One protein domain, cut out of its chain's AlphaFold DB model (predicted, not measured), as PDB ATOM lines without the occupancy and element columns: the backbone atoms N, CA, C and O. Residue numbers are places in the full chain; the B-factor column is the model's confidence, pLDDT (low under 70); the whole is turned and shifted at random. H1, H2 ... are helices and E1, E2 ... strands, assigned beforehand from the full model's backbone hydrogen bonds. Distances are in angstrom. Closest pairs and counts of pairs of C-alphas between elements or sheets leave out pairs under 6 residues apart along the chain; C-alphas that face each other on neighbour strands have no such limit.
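AT A GLANCE: This is residues 122 to 263 of the 314 residues of the protein "ROK family protein" of Spirochaetaceae bacterium (UniProt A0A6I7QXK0). A twisted sheet has H2 and H4 packed side by side over one face, while its long hairpin, E1 and E2, reaches past the shorter E3 and E4. Little H1 covers E2 on the same face, towards the hairpin's turn. The 142 printed residues hold E1 E2 H1 H2 E3 H3 H4 E4 in that order; the mixed sheet runs E2 E1 E3 E4, and the class is mixed, helices and strands. The whole is compact, with a radius of gyration of the C-alphas of 15.4 A and spans of 47 by 34 by 29 A.

IN THESE COORDINATES: Find C-alpha 129 at (140.764, 156.505, 184.904), where E1 begins; it runs 29.4 A to residue 139 and bends by 51 degrees at residue 136. E2, residues 146 to 157, spans 33.0 A. Next come H1, residues 189 to 192, 4.8 A, and H2, residues 199 to 220, 30.8 A. Then read E3, 224 to 229, 16.7 A; H3, 230 to 233, 5.8 A; H4, 236 to 247, 16.7 A; and E4, 258 to 261, 10.2 A, ending at (128.249, 157.127, 186.581).

HOW THE PARTS SIT: E1 and E2 are antiparallel, with N 131 and O 154 at 2.8 A. E3 is parallel to E1, N 132 to O 226 at 2.8 A, and to E4, N 225 to O 258 at 2.8 A. E3, H3, H4 and E4 form a strand-helix-strand unit, parallel neighbour strands joined through helices, with a right-handed crossover. H2 and H4 make two layers with the sheet; they touch at Ala 214 and Ile 245, closest C-alphas 4.4 A apart. H3 stands at the sheet's level, height 0.7 A. Every O i to N i+4 pair is within hydrogen-bond range in H2 and H4; H1 and H3 are too short for one.

THE WHOLE: The C-alphas of Asp 143 and Asp 252, the farthest apart, are 50.5 A apart. The printed part has no cut; the link from E2 to H1 is long, with 31 residues. Look for pLDDT under 70 at residues 122 to 126 and 138 to 147.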
ATOM      1  N   LEU A 122     137.108 153.348 197.860       54.44
ATOM      2  CA  LEU A 122     138.516 153.010 197.624       54.44
ATOM      3  C   LEU A 122     138.869 151.606 198.146       54.44
ATOM      4  O   LEU A 122     139.647 151.456 199.087       54.44
ATOM      5  N   HIS A 123     138.294 150.556 197.557       46.91
ATOM      6  CA  HIS A 123     138.586 149.181 197.984       46.91
ATOM      7  C   HIS A 123     139.511 148.384 197.060       46.91
ATOM      8  O   HIS A 123     139.980 147.333 197.484       46.91
ATOM      9  N   GLU A 124     139.862 148.856 195.858       53.09
ATOM     10  CA  GLU A 124     140.722 148.073 194.955       53.09
ATOM     11  C   GLU A 124     141.638 148.938 194.073       53.09
ATOM     12  O   GLU A 124     141.156 149.509 193.094       53.09
ATOM     13  N   SER A 125     142.942 148.924 194.418       51.94
ATOM     14  CA  SER A 125     144.150 149.364 193.676       51.94
ATOM     15  C   SER A 125     144.146 150.772 193.048       51.94
ATOM     16  O   SER A 125     143.089 151.340 192.804       51.94
ATOM     17  N   PRO A 126     145.320 151.367 192.739       56.78
ATOM     18  CA  PRO A 126     145.356 152.624 191.994       56.78
ATOM     19  C   PRO A 126     144.604 152.441 190.674       56.78
ATOM     20  O   PRO A 126     144.841 151.463 189.950       56.78
ATOM     21  N   ARG A 127     143.658 153.338 190.399       71.75
ATOM     22  CA  ARG A 127     142.896 153.330 189.154       71.75
ATOM     23  C   ARG A 127     143.375 154.483 188.306       71.75
ATOM     24  O   ARG A 127     143.200 155.638 188.679       71.75
ATOM     25  N   ASP A 128     143.963 154.134 187.177       91.62
ATOM     26  CA  ASP A 128     144.090 155.062 186.070       91.62
ATOM     27  C   ASP A 128     142.716 155.122 185.409       91.62
ATOM     28  O   ASP A 128     142.173 154.093 184.984       91.62
ATOM     29  N   PHE A 129     142.114 156.304 185.410       95.25
ATOM     30  CA  PHE A 129     140.764 156.505 184.904       95.25
ATOM     31  C   PHE A 129     140.646 157.834 184.179       95.25
ATOM     32  O   PHE A 129     141.446 158.750 184.376       95.25
ATOM     33  N   ILE A 130     139.625 157.931 183.338       97.31
ATOM     34  CA  ILE A 130     139.200 159.194 182.749       97.31
ATOM     35  C   ILE A 130     137.842 159.572 183.333       97.31
ATOM     36  O   ILE A 130     136.909 158.766 183.351       97.31
ATOM     37  N   TYR A 131     137.755 160.789 183.853       97.12
ATOM     38  CA  TYR A 131     136.503 161.421 184.234       97.12
ATOM     39  C   TYR A 131     135.971 162.205 183.039       97.12
ATOM     40  O   TYR A 131     136.721 162.956 182.418       97.12
ATOM     41  N   VAL A 132     134.692 162.050 182.719       97.69
ATOM     42  CA  VAL A 132     134.007 162.805 181.667       97.69
ATOM     43  C   VAL A 132     132.867 163.568 182.321       97.69
ATOM     44  O   VAL A 132     131.874 162.981 182.751       97.69
ATOM     45  N   LEU A 133     133.028 164.882 182.403       96.00
ATOM     46  CA  LEU A 133     132.003 165.800 182.867       96.00
ATOM     47  C   LEU A 133     131.165 166.227 181.664       96.00
ATOM     48  O   LEU A 133     131.688 166.873 180.759       96.00
ATOM     49  N   GLY A 134     129.885 165.867 181.647       92.94
ATOM     50  CA  GLY A 134     128.939 166.366 180.655       92.94
ATOM     51  C   GLY A 134     128.005 167.402 181.258       92.94
ATOM     52  O   GLY A 134     127.237 167.098 182.170       92.94
ATOM     53  N   GLU A 135     128.042 168.614 180.724       87.00
ATOM     54  CA  GLU A 135     127.158 169.715 181.086       87.00
ATOM     55  C   GLU A 135     126.352 170.181 179.875       87.00
ATOM     56  O   GLU A 135     126.698 169.910 178.729       87.00
ATOM     57  N   THR A 136     125.286 170.933 180.131       78.25
ATOM     58  CA  THR A 136     124.516 171.616 179.091       78.25
ATOM     59  C   THR A 136     124.636 173.095 179.366       78.25
ATOM     60  O   THR A 136     124.194 173.578 180.408       78.25
ATOM     61  N   ARG A 137     125.286 173.803 178.446       73.19
ATOM     62  CA  ARG A 137     125.538 175.234 178.581       73.19
ATOM     63  C   ARG A 137     124.456 176.018 177.867       73.19
ATOM     64  O   ARG A 137     124.072 175.679 176.752       73.19
ATOM     65  N   ASN A 138     124.032 177.100 178.508       65.00
ATOM     66  CA  ASN A 138     123.219 178.157 177.921       65.00
ATOM     67  C   ASN A 138     124.043 179.447 177.928       65.00
ATOM     68  O   ASN A 138     123.781 180.373 178.695       65.00
ATOM     69  N   ASN A 139     125.087 179.501 177.104       58.31
ATOM     70  CA  ASN A 139     125.953 180.669 177.063       58.31
ATOM     71  C   ASN A 139     125.291 181.793 176.261       58.31
ATOM     72  O   ASN A 139     125.065 181.679 175.059       58.31
ATOM     73  N   LYS A 140     125.024 182.904 176.955       50.47
ATOM     74  CA  LYS A 140     124.615 184.192 176.369       50.47
ATOM     75  C   LYS A 140     125.772 185.199 176.265       50.47
ATOM     76  O   LYS A 140     125.543 186.337 175.880       50.47
ATOM     77  N   ALA A 141     126.973 184.819 176.712       46.31
ATOM     78  CA  ALA A 141     128.078 185.747 176.982       46.31
ATOM     79  C   ALA A 141     128.865 186.177 175.732       46.31
ATOM     80  O   ALA A 141     129.546 187.196 175.758       46.31
ATOM     81  N   ILE A 142     128.748 185.430 174.638       45.66
ATOM     82  CA  ILE A 142     129.270 185.809 173.325       45.66
ATOM     83  C   ILE A 142     128.039 186.226 172.513       45.66
ATOM     84  O   ILE A 142     126.974 185.653 172.728       45.66
ATOM     85  N   ASP A 143     128.147 187.168 171.572       43.62
ATOM     86  CA  ASP A 143     127.079 187.571 170.624       43.62
ATOM     87  C   ASP A 143     126.501 186.406 169.762       43.62
ATOM     88  O   ASP A 143     125.800 186.620 168.773       43.62
ATOM     89  N   ALA A 144     126.772 185.155 170.136       46.94
ATOM     90  CA  ALA A 144     126.120 183.940 169.695       46.94
ATOM     91  C   ALA A 144     125.483 183.212 170.895       46.94
ATOM     92  O   ALA A 144     126.153 182.902 171.882       46.94
ATOM     93  N   GLU A 145     124.193 182.881 170.789       55.56
ATOM     94  CA  GLU A 145     123.530 181.975 171.730       55.56
ATOM     95  C   GLU A 145     124.095 180.554 171.555       55.56
ATOM     96  O   GLU A 145     123.582 179.773 170.753       55.56
ATOM     97  N   TYR A 146     125.152 180.199 172.293       65.06
ATOM     98  CA  TYR A 146     125.588 178.806 172.361       65.06
ATOM     99  C   TYR A 146     124.689 178.044 173.328       65.06
ATOM    100  O   TYR A 146     124.691 178.303 174.536       65.06
ATOM    101  N   ARG A 147     123.940 177.081 172.790       68.12
ATOM    102  CA  ARG A 147     123.174 176.118 173.575       68.12
ATOM    103  C   ARG A 147     123.586 174.718 173.174       68.12
ATOM    104  O   ARG A 147     123.527 174.384 171.995       68.12
ATOM    105  N   GLY A 148     123.993 173.919 174.149       78.38
ATOM    106  CA  GLY A 148     124.250 172.509 173.909       78.38
ATOM    107  C   GLY A 148     125.238 171.879 174.864       78.38
ATOM    108  O   GLY A 148     125.658 172.477 175.858       78.38
ATOM    109  N   ILE A 149     125.577 170.636 174.539       84.56
ATOM    110  CA  ILE A 149     126.483 169.814 175.328       84.56
ATOM    111  C   ILE A 149     127.868 170.462 175.433       84.56
ATOM    112  O   ILE A 149     128.421 170.977 174.461       84.56
ATOM    113  N   ALA A 150     128.425 170.437 176.632       89.38
ATOM    114  CA  ALA A 150     129.801 170.779 176.916       89.38
ATOM    115  C   ALA A 150     130.429 169.612 177.677       89.38
ATOM    116  O   ALA A 150     129.937 169.205 178.723       89.38
ATOM    117  N   ILE A 151     131.506 169.069 177.133       94.25
ATOM    118  CA  ILE A 151     132.300 168.011 177.727       94.25
ATOM    119  C   ILE A 151     133.601 168.608 178.245       94.25
ATOM    120  O   ILE A 151     134.357 169.213 177.483       94.25
ATOM    121  N   GLY A 152     133.872 168.387 179.523       94.88
ATOM    122  CA  GLY A 152     135.210 168.463 180.094       94.88
ATOM    123  C   GLY A 152     135.700 167.055 180.411       94.88
ATOM    124  O   GLY A 152     134.901 166.174 180.739       94.88
ATOM    125  N   THR A 153     137.003 166.810 180.317       97.62
ATOM    126  CA  THR A 153     137.573 165.535 180.766       97.62
ATOM    127  C   THR A 153     138.723 165.754 181.729       97.62
ATOM    128  O   THR A 153     139.390 166.780 181.692       97.62
ATOM    129  N   SER A 154     138.949 164.784 182.604       97.56
ATOM    130  CA  SER A 154     140.111 164.744 183.485       97.56
ATOM    131  C   SER A 154     140.742 163.369 183.396       97.56
ATOM    132  O   SER A 154     140.043 162.358 183.460       97.56
ATOM    133  N   VAL A 155     142.059 163.318 183.230       97.12
ATOM    134  CA  VAL A 155     142.807 162.060 183.205       97.12
ATOM    135  C   VAL A 155     143.511 161.898 184.538       97.12
ATOM    136  O   VAL A 155     144.207 162.800 185.001       97.12
ATOM    137  N   VAL A 156     143.350 160.733 185.150       95.12
ATOM    138  CA  VAL A 156     143.991 160.383 186.412       95.12
ATOM    139  C   VAL A 156     144.960 159.243 186.169       95.12
ATOM    140  O   VAL A 156     144.575 158.206 185.632       95.12
ATOM    141  N   PHE A 157     146.203 159.438 186.601       92.75
ATOM    142  CA  PHE A 157     147.240 158.411 186.628       92.75
ATOM    143  C   PHE A 157     147.784 158.278 188.038       92.75
ATOM    144  O   PHE A 157     148.062 159.288 188.685       92.75
ATOM    145  N   ASP A 158     147.948 157.050 188.522       87.56
ATOM    146  CA  ASP A 158     148.501 156.778 189.852       87.56
ATOM    147  C   ASP A 158     147.791 157.578 190.963       87.56
ATOM    148  O   ASP A 158     148.423 158.087 191.890       87.56
ATOM    149  N   GLN A 159     146.460 157.703 190.861       84.94
ATOM    150  CA  GLN A 159     145.613 158.482 191.782       84.94
ATOM    151  C   GLN A 159     145.922 159.989 191.813       84.94
ATOM    152  O   GLN A 159     145.578 160.683 192.766       84.94
ATOM    153  N   LYS A 160     146.574 160.518 190.776       88.88
ATOM    154  CA  LYS A 160     146.869 161.941 190.625       88.88
ATOM    155  C   LYS A 160     146.222 162.467 189.356       88.88
ATOM    156  O   LYS A 160     146.357 161.874 188.286       88.88
ATOM    157  N   VAL A 161     145.560 163.611 189.479       94.44
ATOM    158  CA  VAL A 161     145.070 164.361 188.323       94.44
ATOM    159  C   VAL A 161     146.258 164.766 187.447       94.44
ATOM    160  O   VAL A 161     147.247 165.335 187.919       94.44
ATOM    161  N   HIS A 162     146.177 164.439 186.161       96.00
ATOM    162  CA  HIS A 162     147.170 164.802 185.165       96.00
ATOM    163  C   HIS A 162     146.803 166.143 184.529       96.00
ATOM    164  O   HIS A 162     145.887 166.226 183.724       96.00
ATOM    165  N   TYR A 163     147.559 167.191 184.857       96.00
ATOM    166  CA  TYR A 163     147.297 168.547 184.360       96.00
ATOM    167  C   TYR A 163     147.870 168.828 182.959       96.00
ATOM    168  O   TYR A 163     147.436 169.760 182.287       96.00
ATOM    169  N   GLY A 164     148.839 168.038 182.490       94.88
ATOM    170  CA  GLY A 164     149.588 168.337 181.264       94.88
ATOM    171  C   GLY A 164     150.612 169.471 181.432       94.88
ATOM    172  O   GLY A 164     150.835 169.965 182.536       94.88
ATOM    173  N   HIS A 165     151.279 169.855 180.337       92.75
ATOM    174  CA  HIS A 165     152.361 170.855 180.350       92.75
ATOM    175  C   HIS A 165     151.858 172.265 180.697       92.75
ATOM    176  O   HIS A 165     152.433 172.925 181.560       92.75
ATOM    177  N   ASP A 166     150.751 172.672 180.068       94.31
ATOM    178  CA  ASP A 166     150.163 174.014 180.174       94.31
ATOM    179  C   ASP A 166     148.821 174.017 180.920       94.31
ATOM    180  O   ASP A 166     148.013 174.926 180.752       94.31
ATOM    181  N   PHE A 167     148.572 173.004 181.757       97.12
ATOM    182  CA  PHE A 167     147.326 172.864 182.527       97.12
ATOM    183  C   PHE A 167     146.052 172.711 181.678       97.12
ATOM    184  O   PHE A 167     144.953 172.997 182.143       97.12
ATOM    185  N   SER A 168     146.209 172.267 180.432       95.69
ATOM    186  CA  SER A 168     145.148 172.096 179.433       95.69
ATOM    187  C   SER A 168     144.842 170.627 179.127       95.69
ATOM    188  O   SER A 168     144.251 170.304 178.094       95.69
ATOM    189  N   SER A 169     145.286 169.694 179.977       96.19
ATOM    190  CA  SER A 169     144.932 168.289 179.792       96.19
ATOM    191  C   SER A 169     143.429 168.082 179.951       96.19
ATOM    192  O   SER A 169     142.820 168.619 180.869       96.19
ATOM    193  N   GLY A 170     142.852 167.275 179.061       93.31
ATOM    194  CA  GLY A 170     141.442 166.912 179.122       93.31
ATOM    195  C   GLY A 170     140.478 167.918 178.482       93.31
ATOM    196  O   GLY A 170     139.265 167.695 178.501       93.31
ATOM    197  N   GLU A 171     140.993 168.970 177.840       94.25
ATOM    198  CA  GLU A 171     140.198 169.844 176.975       94.25
ATOM    199  C   GLU A 171     139.653 169.050 175.779       94.25
ATOM    200  O   GLU A 171     140.391 168.643 174.876       94.25
ATOM    201  N   PHE A 172     138.347 168.780 175.796       95.19
ATOM    202  CA  PHE A 172     137.706 167.936 174.798       95.19
ATOM    203  C   PHE A 172     137.273 168.742 173.574       95.19
ATOM    204  O   PHE A 172     136.532 169.724 173.659       95.19
ATOM    205  N   GLN A 173     137.657 168.246 172.406       93.88
ATOM    206  CA  GLN A 173     137.030 168.567 171.138       93.88
ATOM    207  C   GLN A 173     137.079 167.310 170.278       93.88
ATOM    208  O   GLN A 173     138.131 166.683 170.155       93.88
ATOM    209  N   SER A 174     135.941 166.919 169.708       96.62
ATOM    210  CA  SER A 174     135.869 165.699 168.914       96.62
ATOM    211  C   SER A 174     136.773 165.789 167.690       96.62
ATOM    212  O   SER A 174     136.711 166.760 166.934       96.62
ATOM    213  N   VAL A 175     137.548 164.732 167.432       96.25
ATOM    214  CA  VAL A 175     138.350 164.620 166.200       96.25
ATOM    215  C   VAL A 175     137.493 164.487 164.939       96.25
ATOM    216  O   VAL A 175     138.008 164.603 163.831       96.25
ATOM    217  N   PHE A 176     136.194 164.217 165.098       96.12
ATOM    218  CA  PHE A 176     135.240 164.127 163.996       96.12
ATOM    219  C   PHE A 176     134.592 165.470 163.664       96.12
ATOM    220  O   PHE A 176     134.020 165.579 162.584       96.12
ATOM    221  N   ARG A 177     134.701 166.476 164.546       93.81
ATOM    222  CA  ARG A 177     134.126 167.807 164.327       93.81
ATOM    223  C   ARG A 177     134.661 168.385 163.022       93.81
ATOM    224  O   ARG A 177     135.853 168.673 162.900       93.81
ATOM    225  N   SER A 178     133.763 168.585 162.068       89.06
ATOM    226  CA  SER A 178     134.049 169.252 160.806       89.06
ATOM    227  C   SER A 178     133.358 170.617 160.756       89.06
ATOM    228  O   SER A 178     132.312 170.812 161.357       89.06
ATOM    229  N   GLY A 179     133.955 171.597 160.074       82.75
ATOM    230  CA  GLY A 179     133.380 172.943 159.956       82.75
ATOM    231  C   GLY A 179     133.565 173.858 161.177       82.75
ATOM    232  O   GLY A 179     134.192 173.512 162.180       82.75
ATOM    233  N   GLU A 180     133.047 175.081 161.056       82.88
ATOM    234  CA  GLU A 180     133.107 176.118 162.092       82.88
ATOM    235  C   GLU A 180     131.830 176.086 162.943       82.88
ATOM    236  O   GLU A 180     130.899 176.860 162.734       82.88
ATOM    237  N   HIS A 181     131.771 175.140 163.882       84.81
ATOM    238  CA  HIS A 181     130.680 175.015 164.856       84.81
ATOM    239  C   HIS A 181     131.066 175.599 166.216       84.81
ATOM    240  O   HIS A 181     132.226 175.515 166.616       84.81
ATOM    241  N   LEU A 182     130.116 176.144 166.969       85.62
ATOM    242  CA  LEU A 182     130.371 176.584 168.345       85.62
ATOM    243  C   LEU A 182     130.447 175.405 169.330       85.62
ATOM    244  O   LEU A 182     131.043 175.537 170.398       85.62
ATOM    245  N   ASN A 183     129.875 174.252 168.966       89.56
ATOM    246  CA  ASN A 183     129.906 173.031 169.774       89.56
ATOM    247  C   ASN A 183     131.178 172.177 169.574       89.56
ATOM    248  O   ASN A 183     132.020 172.439 168.709       89.56
ATOM    249  N   GLN A 184     131.320 171.137 170.404       93.06
ATOM    250  CA  GLN A 184     132.488 170.242 170.446       93.06
ATOM    251  C   GLN A 184     132.386 169.001 169.539       93.06
ATOM    252  O   GLN A 184     133.311 168.188 169.546       93.06
ATOM    253  N   PHE A 185     131.304 168.844 168.775       95.19
ATOM    254  CA  PHE A 185     130.940 167.627 168.042       95.19
ATOM    255  C   PHE A 185     130.679 167.893 166.549       95.19
ATOM    256  O   PHE A 185     130.613 169.039 166.108       95.19
ATOM    257  N   ASP A 186     130.519 166.829 165.757       95.19
ATOM    258  CA  ASP A 186     130.130 166.889 164.340       95.19
ATOM    259  C   ASP A 186     128.598 166.969 164.160       95.19
ATOM    260  O   ASP A 186     127.930 166.119 163.550       95.19
ATOM    261  N   ILE A 187     128.021 168.009 164.762       92.88
ATOM    262  CA  ILE A 187     126.612 168.394 164.646       92.88
ATOM    263  C   ILE A 187     126.510 169.908 164.463       92.88
ATOM    264  O   ILE A 187     127.384 170.669 164.878       92.88
ATOM    265  N   THR A 188     125.413 170.363 163.871       91.81
ATOM    266  CA  THR A 188     125.121 171.795 163.775       91.81
ATOM    267  C   THR A 188     124.820 172.388 165.154       91.81
ATOM    268  O   THR A 188     124.315 171.704 166.042       91.81
ATOM    269  N   ASP A 189     125.037 173.691 165.334       89.00
ATOM    270  CA  ASP A 189     124.721 174.356 166.611       89.00
ATOM    271  C   ASP A 189     123.214 174.342 166.931       89.00
ATOM    272  O   ASP A 189     122.814 174.339 168.092       89.00
ATOM    273  N   ARG A 190     122.357 174.251 165.902       88.62
ATOM    274  CA  ARG A 190     120.914 174.042 166.088       88.62
ATOM    275  C   ARG A 190     120.617 172.666 166.679       88.62
ATOM    276  O   ARG A 190     119.789 172.572 167.578       88.62
ATOM    277  N   GLU A 191     121.252 171.621 166.156       92.00
ATOM    278  CA  GLU A 191     121.148 170.265 166.698       92.00
ATOM    279  C   GLU A 191     121.693 170.221 168.129       92.00
ATOM    280  O   GLU A 191     121.021 169.713 169.023       92.00
ATOM    281  N   ALA A 192     122.847 170.843 168.385       89.94
ATOM    282  CA  ALA A 192     123.412 170.939 169.729       89.94
ATOM    283  C   ALA A 192     122.429 171.560 170.736       89.94
ATOM    284  O   ALA A 192     122.418 171.150 171.890       89.94
ATOM    285  N   GLY A 193     121.554 172.476 170.310       87.81
ATOM    286  CA  GLY A 193     120.530 173.077 171.169       87.81
ATOM    287  C   GLY A 193     119.346 172.171 171.538       87.81
ATOM    288  O   GLY A 193     118.633 172.503 172.479       87.81
ATOM    289  N   ILE A 194     119.128 171.059 170.827       89.31
ATOM    290  CA  ILE A 194     117.992 170.134 171.037       89.31
ATOM    291  C   ILE A 194     118.436 168.682 171.266       89.31
ATOM    292  O   ILE A 194     117.614 167.771 171.247       89.31
ATOM    293  N   TYR A 195     119.733 168.443 171.460       88.62
ATOM    294  CA  TYR A 195     120.290 167.089 171.505       88.62
ATOM    295  C   TYR A 195     119.725 166.217 172.641       88.62
ATOM    296  O   TYR A 195     119.634 165.012 172.456       88.62
ATOM    297  N   GLU A 196     119.336 166.804 173.784       87.25
ATOM    298  CA  GLU A 196     118.691 166.072 174.893       87.25
ATOM    299  C   GLU A 196     117.229 165.695 174.564       87.25
ATOM    300  O   GLU A 196     116.682 164.775 175.168       87.25
ATOM    301  N   GLU A 197     116.584 166.397 173.623       89.06
ATOM    302  CA  GLU A 197     115.163 166.221 173.273       89.06
ATOM    303  C   GLU A 197     114.942 165.186 172.154       89.06
ATOM    304  O   GLU A 197     113.836 164.664 172.001       89.06
ATOM    305  N   ASP A 198     115.983 164.884 171.373       91.50
ATOM    306  CA  ASP A 198     115.950 163.935 170.258       91.50
ATOM    307  C   ASP A 198     116.869 162.739 170.547       91.50
ATOM    308  O   ASP A 198     118.094 162.845 170.525       91.50
ATOM    309  N   GLU A 199     116.268 161.570 170.783       91.56
ATOM    310  CA  GLU A 199     116.977 160.328 171.119       91.56
ATOM    311  C   GLU A 199     117.991 159.904 170.041       91.56
ATOM    312  O   GLU A 199     119.086 159.422 170.351       91.56
ATOM    313  N   ALA A 200     117.667 160.094 168.758       94.12
ATOM    314  CA  ALA A 200     118.567 159.727 167.670       94.12
ATOM    315  C   ALA A 200     119.783 160.659 167.635       94.12
ATOM    316  O   ALA A 200     120.914 160.208 167.416       94.12
ATOM    317  N   LEU A 201     119.555 161.948 167.887       93.56
ATOM    318  CA  LEU A 201     120.609 162.945 167.973       93.56
ATOM    319  C   LEU A 201     121.485 162.748 169.215       93.56
ATOM    320  O   LEU A 201     122.711 162.739 169.083       93.56
ATOM    321  N   PHE A 202     120.889 162.496 170.385       93.31
ATOM    322  CA  PHE A 202     121.632 162.125 171.588       93.31
ATOM    323  C   PHE A 202     122.533 160.923 171.305       93.31
ATOM    324  O   PHE A 202     123.738 160.967 171.554       93.31
ATOM    325  N   ARG A 203     121.983 159.861 170.701       95.06
ATOM    326  CA  ARG A 203     122.750 158.651 170.391       95.06
ATOM    327  C   ARG A 203     123.897 158.925 169.421       95.06
ATOM    328  O   ARG A 203     124.956 158.315 169.575       95.06
ATOM    329  N   LYS A 204     123.730 159.843 168.458       95.69
ATOM    330  CA  LYS A 204     124.809 160.304 167.565       95.69
ATOM    331  C   LYS A 204     125.939 160.967 168.365       95.69
ATOM    332  O   LYS A 204     127.088 160.548 168.230       95.69
ATOM    333  N   VAL A 205     125.613 161.926 169.233       95.38
ATOM    334  CA  VAL A 205     126.583 162.635 170.093       95.38
ATOM    335  C   VAL A 205     127.282 161.671 171.053       95.38
ATOM    336  O   VAL A 205     128.510 161.642 171.125       95.38
ATOM    337  N   ALA A 206     126.519 160.815 171.734       96.75
ATOM    338  CA  ALA A 206     127.035 159.809 172.657       96.75
ATOM    339  C   ALA A 206     127.999 158.841 171.963       96.75
ATOM    340  O   ALA A 206     129.050 158.507 172.512       96.75
ATOM    341  N   ARG A 207     127.674 158.409 170.737       98.12
ATOM    342  CA  ARG A 207     128.532 157.539 169.922       98.12
ATOM    343  C   ARG A 207     129.836 158.231 169.546       98.12
ATOM    344  O   ARG A 207     130.896 157.615 169.615       98.12
ATOM    345  N   GLU A 208     129.764 159.496 169.151       97.94
ATOM    346  CA  GLU A 208     130.933 160.290 168.787       97.94
ATOM    347  C   GLU A 208     131.858 160.534 169.986       97.94
ATOM    348  O   GLU A 208     133.060 160.266 169.896       97.94
ATOM    349  N   LEU A 209     131.302 160.941 171.134       97.94
ATOM    350  CA  LEU A 209     132.032 161.049 172.400       97.94
ATOM    351  C   LEU A 209     132.713 159.721 172.742       97.94
ATOM    352  O   LEU A 209     133.920 159.668 172.971       97.94
ATOM    353  N   SER A 210     131.949 158.631 172.694       98.44
ATOM    354  CA  SER A 210     132.424 157.291 173.033       98.44
ATOM    355  C   SER A 210     133.576 156.825 172.154       98.44
ATOM    356  O   SER A 210     134.496 156.201 172.662       98.44
ATOM    357  N   ARG A 211     133.595 157.168 170.861       98.50
ATOM    358  CA  ARG A 211     134.717 156.852 169.959       98.50
ATOM    359  C   ARG A 211     136.005 157.572 170.346       98.50
ATOM    360  O   ARG A 211     137.066 156.954 170.346       98.50
ATOM    361  N   ASN A 212     135.909 158.856 170.688       98.38
ATOM    362  CA  ASN A 212     137.056 159.641 171.146       98.38
ATOM    363  C   ASN A 212     137.606 159.084 172.474       98.38
ATOM    364  O   ASN A 212     138.805 158.841 172.601       98.38
ATOM    365  N   ILE A 213     136.724 158.821 173.444       98.38
ATOM    366  CA  ILE A 213     137.111 158.293 174.760       98.38
ATOM    367  C   ILE A 213     137.647 156.860 174.653       98.38
ATOM    368  O   ILE A 213     138.674 156.552 175.250       98.38
ATOM    369  N   ALA A 214     137.024 155.996 173.846       98.06
ATOM    370  CA  ALA A 214     137.467 154.620 173.618       98.06
ATOM    371  C   ALA A 214     138.898 154.539 173.077       98.06
ATOM    372  O   ALA A 214     139.651 153.646 173.472       98.06
ATOM    373  N   PHE A 215     139.279 155.464 172.191       97.44
ATOM    374  CA  PHE A 215     140.650 155.563 171.706       97.44
ATOM    375  C   PHE A 215     141.628 155.831 172.857       97.44
ATOM    376  O   PHE A 215     142.581 155.072 173.030       97.44
ATOM    377  N   LEU A 216     141.359 156.849 173.682       96.88
ATOM    378  CA  LEU A 216     142.221 157.229 174.807       96.88
ATOM    379  C   LEU A 216     142.303 156.133 175.871       96.88
ATOM    380  O   LEU A 216     143.396 155.766 176.290       96.88
ATOM    381  N   VAL A 217     141.160 155.581 176.271       96.19
ATOM    382  CA  VAL A 217     141.061 154.518 177.278       96.19
ATOM    383  C   VAL A 217     141.887 153.300 176.878       96.19
ATOM    384  O   VAL A 217     142.682 152.813 177.678       96.19
ATOM    385  N   ASN A 218     141.740 152.834 175.635       95.88
ATOM    386  CA  ASN A 218     142.479 151.672 175.146       95.88
ATOM    387  C   ASN A 218     143.973 151.981 174.961       95.88
ATOM    388  O   ASN A 218     144.814 151.159 175.313       95.88
ATOM    389  N   MET A 219     144.315 153.159 174.425       95.50
ATOM    390  CA  MET A 219     145.703 153.555 174.163       95.50
ATOM    391  C   MET A 219     146.506 153.757 175.452       95.50
ATOM    392  O   MET A 219     147.669 153.361 175.524       95.50
ATOM    393  N   LEU A 220     145.890 154.373 176.460       94.75
ATOM    394  CA  LEU A 220     146.498 154.648 177.763       94.75
ATOM    395  C   LEU A 220     146.321 153.482 178.746       94.75
ATOM    396  O   LEU A 220     146.878 153.531 179.840       94.75
ATOM    397  N   ASN A 221     145.579 152.439 178.355       93.31
ATOM    398  CA  ASN A 221     145.266 151.272 179.178       93.31
ATOM    399  C   ASN A 221     144.602 151.649 180.520       93.31
ATOM    400  O   ASN A 221     144.984 151.168 181.588       93.31
ATOM    401  N   LEU A 222     143.604 152.535 180.454       93.62
ATOM    402  CA  LEU A 222     142.833 152.963 181.621       93.62
ATOM    403  C   LEU A 222     141.874 151.854 182.063       93.62
ATOM    404  O   LEU A 222     141.315 151.129 181.240       93.62
ATOM    405  N   LYS A 223     141.639 151.742 183.372       91.56
ATOM    406  CA  LYS A 223     140.754 150.713 183.947       91.56
ATOM    407  C   LYS A 223     139.301 151.143 184.041       91.56
ATOM    408  O   LYS A 223     138.416 150.296 184.179       91.56
ATOM    409  N   GLU A 224     139.047 152.445 184.043       93.88
ATOM    410  CA  GLU A 224     137.720 152.968 184.333       93.88
ATOM    411  C   GLU A 224     137.433 154.258 183.558       93.88
ATOM    412  O   GLU A 224     138.310 155.099 183.351       93.88
ATOM    413  N   VAL A 225     136.178 154.397 183.143       96.56
ATOM    414  CA  VAL A 225     135.584 155.650 182.689       96.56
ATOM    415  C   VAL A 225     134.487 156.022 183.674       96.56
ATOM    416  O   VAL A 225     133.553 155.244 183.898       96.56
ATOM    417  N   VAL A 226     134.608 157.206 184.265       95.69
ATOM    418  CA  VAL A 226     133.607 157.758 185.176       95.69
ATOM    419  C   VAL A 226     132.911 158.912 184.477       95.69
ATOM    420  O   VAL A 226     133.559 159.849 184.025       95.69
ATOM    421  N   LEU A 227     131.593 158.834 184.373       95.56
ATOM    422  CA  LEU A 227     130.756 159.854 183.754       95.56
ATOM    423  C   LEU A 227     130.040 160.641 184.846       95.56
ATOM    424  O   LEU A 227     129.443 160.031 185.731       95.56
ATOM    425  N   GLY A 228     130.060 161.965 184.778       93.12
ATOM    426  CA  GLY A 228     129.338 162.787 185.741       93.12
ATOM    427  C   GLY A 228     128.703 164.030 185.150       93.12
ATOM    428  O   GLY A 228     128.975 164.418 184.011       93.12
ATOM    429  N   GLY A 229     127.844 164.653 185.948       89.50
ATOM    430  CA  GLY A 229     127.080 165.829 185.549       89.50
ATOM    431  C   GLY A 229     125.761 165.449 184.878       89.50
ATOM    432  O   GLY A 229     125.146 164.431 185.191       89.50
ATOM    433  N   ARG A 230     125.295 166.272 183.938       87.19
ATOM    434  CA  ARG A 230     123.999 166.083 183.266       87.19
ATOM    435  C   ARG A 230     123.941 164.844 182.379       87.19
ATOM    436  O   ARG A 230     122.858 164.322 182.144       87.19
ATOM    437  N   ILE A 231     125.089 164.337 181.934       87.25
ATOM    438  CA  ILE A 231     125.163 163.117 181.117       87.25
ATOM    439  C   ILE A 231     124.584 161.884 181.836       87.25
ATOM    440  O   ILE A 231     124.198 160.915 181.190       87.25
ATOM    441  N   GLU A 232     124.467 161.940 183.166       88.81
ATOM    442  CA  GLU A 232     123.831 160.916 184.002       88.81
ATOM    443  C   GLU A 232     122.327 160.753 183.745       88.81
ATOM    444  O   GLU A 232     121.767 159.694 184.034       88.81
ATOM    445  N   TYR A 233     121.661 161.769 183.183       88.19
ATOM    446  CA  TYR A 233     120.244 161.689 182.816       88.19
ATOM    447  C   TYR A 233     119.979 160.785 181.605       88.19
ATOM    448  O   TYR A 233     118.828 160.430 181.356       88.19
ATOM    449  N   HIS A 234     121.036 160.371 180.905       89.62
ATOM    450  CA  HIS A 234     120.978 159.573 179.687       89.62
ATOM    451  C   HIS A 234     121.733 158.241 179.867       89.62
ATOM    452  O   HIS A 234     122.874 158.097 179.411       89.62
ATOM    453  N   PRO A 235     121.145 157.251 180.570       92.94
ATOM    454  CA  PRO A 235     121.803 155.989 180.925       92.94
ATOM    455  C   PRO A 235     122.294 155.161 179.729       92.94
ATOM    456  O   PRO A 235     123.232 154.375 179.872       92.94
ATOM    457  N   GLU A 236     121.706 155.352 178.550       93.44
ATOM    458  CA  GLU A 236     122.081 154.694 177.300       93.44
ATOM    459  C   GLU A 236     123.541 154.958 176.893       93.44
ATOM    460  O   GLU A 236     124.141 154.145 176.185       93.44
ATOM    461  N   ILE A 237     124.159 156.043 177.379       95.81
ATOM    462  CA  ILE A 237     125.572 156.322 177.108       95.81
ATOM    463  C   ILE A 237     126.509 155.247 177.670       95.81
ATOM    464  O   ILE A 237     127.555 154.996 177.076       95.81
ATOM    465  N   LEU A 238     126.151 154.585 178.776       97.12
ATOM    466  CA  LEU A 238     126.997 153.548 179.373       97.12
ATOM    467  C   LEU A 238     127.189 152.375 178.409       97.12
ATOM    468  O   LEU A 238     128.314 151.925 178.190       97.12
ATOM    469  N   GLU A 239     126.094 151.916 177.802       96.88
ATOM    470  CA  GLU A 239     126.113 150.847 176.803       96.88
ATOM    471  C   GLU A 239     126.850 151.305 175.542       96.88
ATOM    472  O   GLU A 239     127.774 150.634 175.087       96.88
ATOM    473  N   VAL A 240     126.517 152.497 175.033       97.81
ATOM    474  CA  VAL A 240     127.159 153.101 173.853       97.81
ATOM    475  C   VAL A 240     128.679 153.201 174.019       97.81
ATOM    476  O   VAL A 240     129.435 152.892 173.095       97.81
ATOM    477  N   MET A 241     129.137 153.610 175.199       97.94
ATOM    478  CA  MET A 241     130.551 153.766 175.501       97.94
ATOM    479  C   MET A 241     131.262 152.428 175.637       97.94
ATOM    480  O   MET A 241     132.344 152.251 175.077       97.94
ATOM    481  N   GLN A 242     130.639 151.465 176.317       97.12
ATOM    482  CA  GLN A 242     131.180 150.115 176.427       97.12
ATOM    483  C   GLN A 242     131.313 149.444 175.051       97.12
ATOM    484  O   GLN A 242     132.321 148.788 174.779       97.12
ATOM    485  N   GLU A 243     130.328 149.635 174.170       96.62
ATOM    486  CA  GLU A 243     130.364 149.160 172.786       96.62
ATOM    487  C   GLU A 243     131.551 149.743 172.012       96.62
ATOM    488  O   GLU A 243     132.294 148.984 171.390       96.62
ATOM    489  N   GLU A 244     131.777 151.062 172.056       97.94
ATOM    490  CA  GLU A 244     132.897 151.666 171.320       97.94
ATOM    491  C   GLU A 244     134.265 151.319 171.920       97.94
ATOM    492  O   GLU A 244     135.214 151.129 171.158       97.94
ATOM    493  N   ILE A 245     134.377 151.163 173.247       97.25
ATOM    494  CA  ILE A 245     135.605 150.665 173.892       97.25
ATOM    495  C   ILE A 245     135.957 149.279 173.351       97.25
ATOM    496  O   ILE A 245     137.086 149.073 172.903       97.25
ATOM    497  N   ASN A 246     134.985 148.363 173.334       95.62
ATOM    498  CA  ASN A 246     135.174 147.004 172.830       95.62
ATOM    499  C   ASN A 246     135.439 146.981 171.322       95.62
ATOM    500  O   ASN A 246     136.280 146.222 170.850       95.62
ATOM    501  N   ARG A 247     134.751 147.829 170.553       95.19
ATOM    502  CA  ARG A 247     134.926 147.930 169.101       95.19
ATOM    503  C   ARG A 247     136.302 148.470 168.707       95.19
ATOM    504  O   ARG A 247     136.836 148.064 167.679       95.19
ATOM    505  N   ASN A 248     136.853 149.401 169.483       95.50
ATOM    506  CA  ASN A 248     138.182 149.974 169.254       95.50
ATOM    507  C   ASN A 248     139.316 149.087 169.813       95.50
ATOM    508  O   ASN A 248     140.495 149.405 169.654       95.50
ATOM    509  N   TRP A 249     138.988 147.976 170.472       95.12
ATOM    510  CA  TRP A 249     139.971 147.061 171.032       95.12
ATOM    511  C   TRP A 249     140.512 146.087 169.976       95.12
ATOM    512  O   TRP A 249     139.772 145.566 169.147       95.12
ATOM    513  N   SER A 250     141.829 145.853 169.980       90.75
ATOM    514  CA  SER A 250     142.517 145.115 168.903       90.75
ATOM    515  C   SER A 250     142.656 143.606 169.132       90.75
ATOM    516  O   SER A 250     143.115 142.909 168.231       90.75
ATOM    517  N   TYR A 251     142.322 143.102 170.322       90.81
ATOM    518  CA  TYR A 251     142.559 141.707 170.701       90.81
ATOM    519  C   TYR A 251     141.251 140.967 170.997       90.81
ATOM    520  O   TYR A 251     140.257 141.577 171.378       90.81
ATOM    521  N   ASP A 252     141.276 139.636 170.892       87.81
ATOM    522  CA  ASP A 252     140.098 138.781 171.111       87.81
ATOM    523  C   ASP A 252     139.607 138.772 172.570       87.81
ATOM    524  O   ASP A 252     138.433 138.522 172.846       87.81
ATOM    525  N   SER A 253     140.504 139.022 173.530       86.75
ATOM    526  CA  SER A 253     140.139 139.152 174.941       86.75
ATOM    527  C   SER A 253     139.429 140.486 175.171       86.75
ATOM    528  O   SER A 253     140.001 141.504 174.795       86.75
ATOM    529  N   PRO A 254     138.267 140.538 175.839       80.50
ATOM    530  CA  PRO A 254     137.549 141.793 176.043       80.50
ATOM    531  C   PRO A 254     138.362 142.784 176.883       80.50
ATOM    532  O   PRO A 254     138.969 142.399 177.891       80.50
ATOM    533  N   ALA A 255     138.319 144.061 176.495       85.50
ATOM    534  CA  ALA A 255     138.893 145.150 177.273       85.50
ATOM    535  C   ALA A 255     138.248 145.176 178.670       85.50
ATOM    536  O   ALA A 255     137.028 145.273 178.809       85.50
ATOM    537  N   GLN A 256     139.063 145.058 179.719       88.56
ATOM    538  CA  GLN A 256     138.597 145.053 181.109       88.56
ATOM    539  C   GLN A 256     138.459 146.490 181.626       88.56
ATOM    540  O   GLN A 256     139.148 146.893 182.561       88.56
ATOM    541  N   VAL A 257     137.588 147.265 180.978       93.31
ATOM    542  CA  VAL A 257     137.304 148.656 181.340       93.31
ATOM    543  C   VAL A 257     135.921 148.733 181.960       93.31
ATOM    544  O   VAL A 257     134.946 148.268 181.373       93.31
ATOM    545  N   LYS A 258     135.830 149.353 183.133       93.62
ATOM    546  CA  LYS A 258     134.554 149.643 183.779       93.62
ATOM    547  C   LYS A 258     134.042 151.014 183.341       93.62
ATOM    548  O   LYS A 258     134.745 152.000 183.514       93.62
ATOM    549  N   VAL A 259     132.813 151.098 182.847       95.81
ATOM    550  CA  VAL A 259     132.127 152.377 182.590       95.81
ATOM    551  C   VAL A 259     131.018 152.554 183.622       95.81
ATOM    552  O   VAL A 259     130.220 151.638 183.837       95.81
ATOM    553  N   ARG A 260     130.967 153.701 184.304       95.06
ATOM    554  CA  ARG A 260     129.917 153.991 185.294       95.06
ATOM    555  C   ARG A 260     129.635 155.479 185.437       95.06
ATOM    556  O   ARG A 260     130.468 156.309 185.089       95.06
ATOM    557  N   PHE A 261     128.506 155.791 186.063       94.50
ATOM    558  CA  PHE A 261     128.249 157.127 186.581       94.50
ATOM    559  C   PHE A 261     128.999 157.395 187.894       94.50
ATOM    560  O   PHE A 261     129.320 156.473 188.661       94.50
ATOM    561  N   SER A 262     129.287 158.668 188.138       91.06
ATOM    562  CA  SER A 262     129.722 159.181 189.429       91.06
ATOM    563  C   SER A 262     128.595 159.047 190.462       91.06
ATOM    564  O   SER A 262     127.413 159.129 190.133       91.06
ATOM    565  N   GLU A 263     128.942 158.844 191.735       85.81
ATOM    566  CA  GLU A 263     127.956 158.917 192.828       85.81
ATOM    567  C   GLU A 263     127.659 160.378 193.241       85.81
ATOM    568  O   GLU A 263     126.748 160.617 194.036       85.81
TER     569      GLU A 263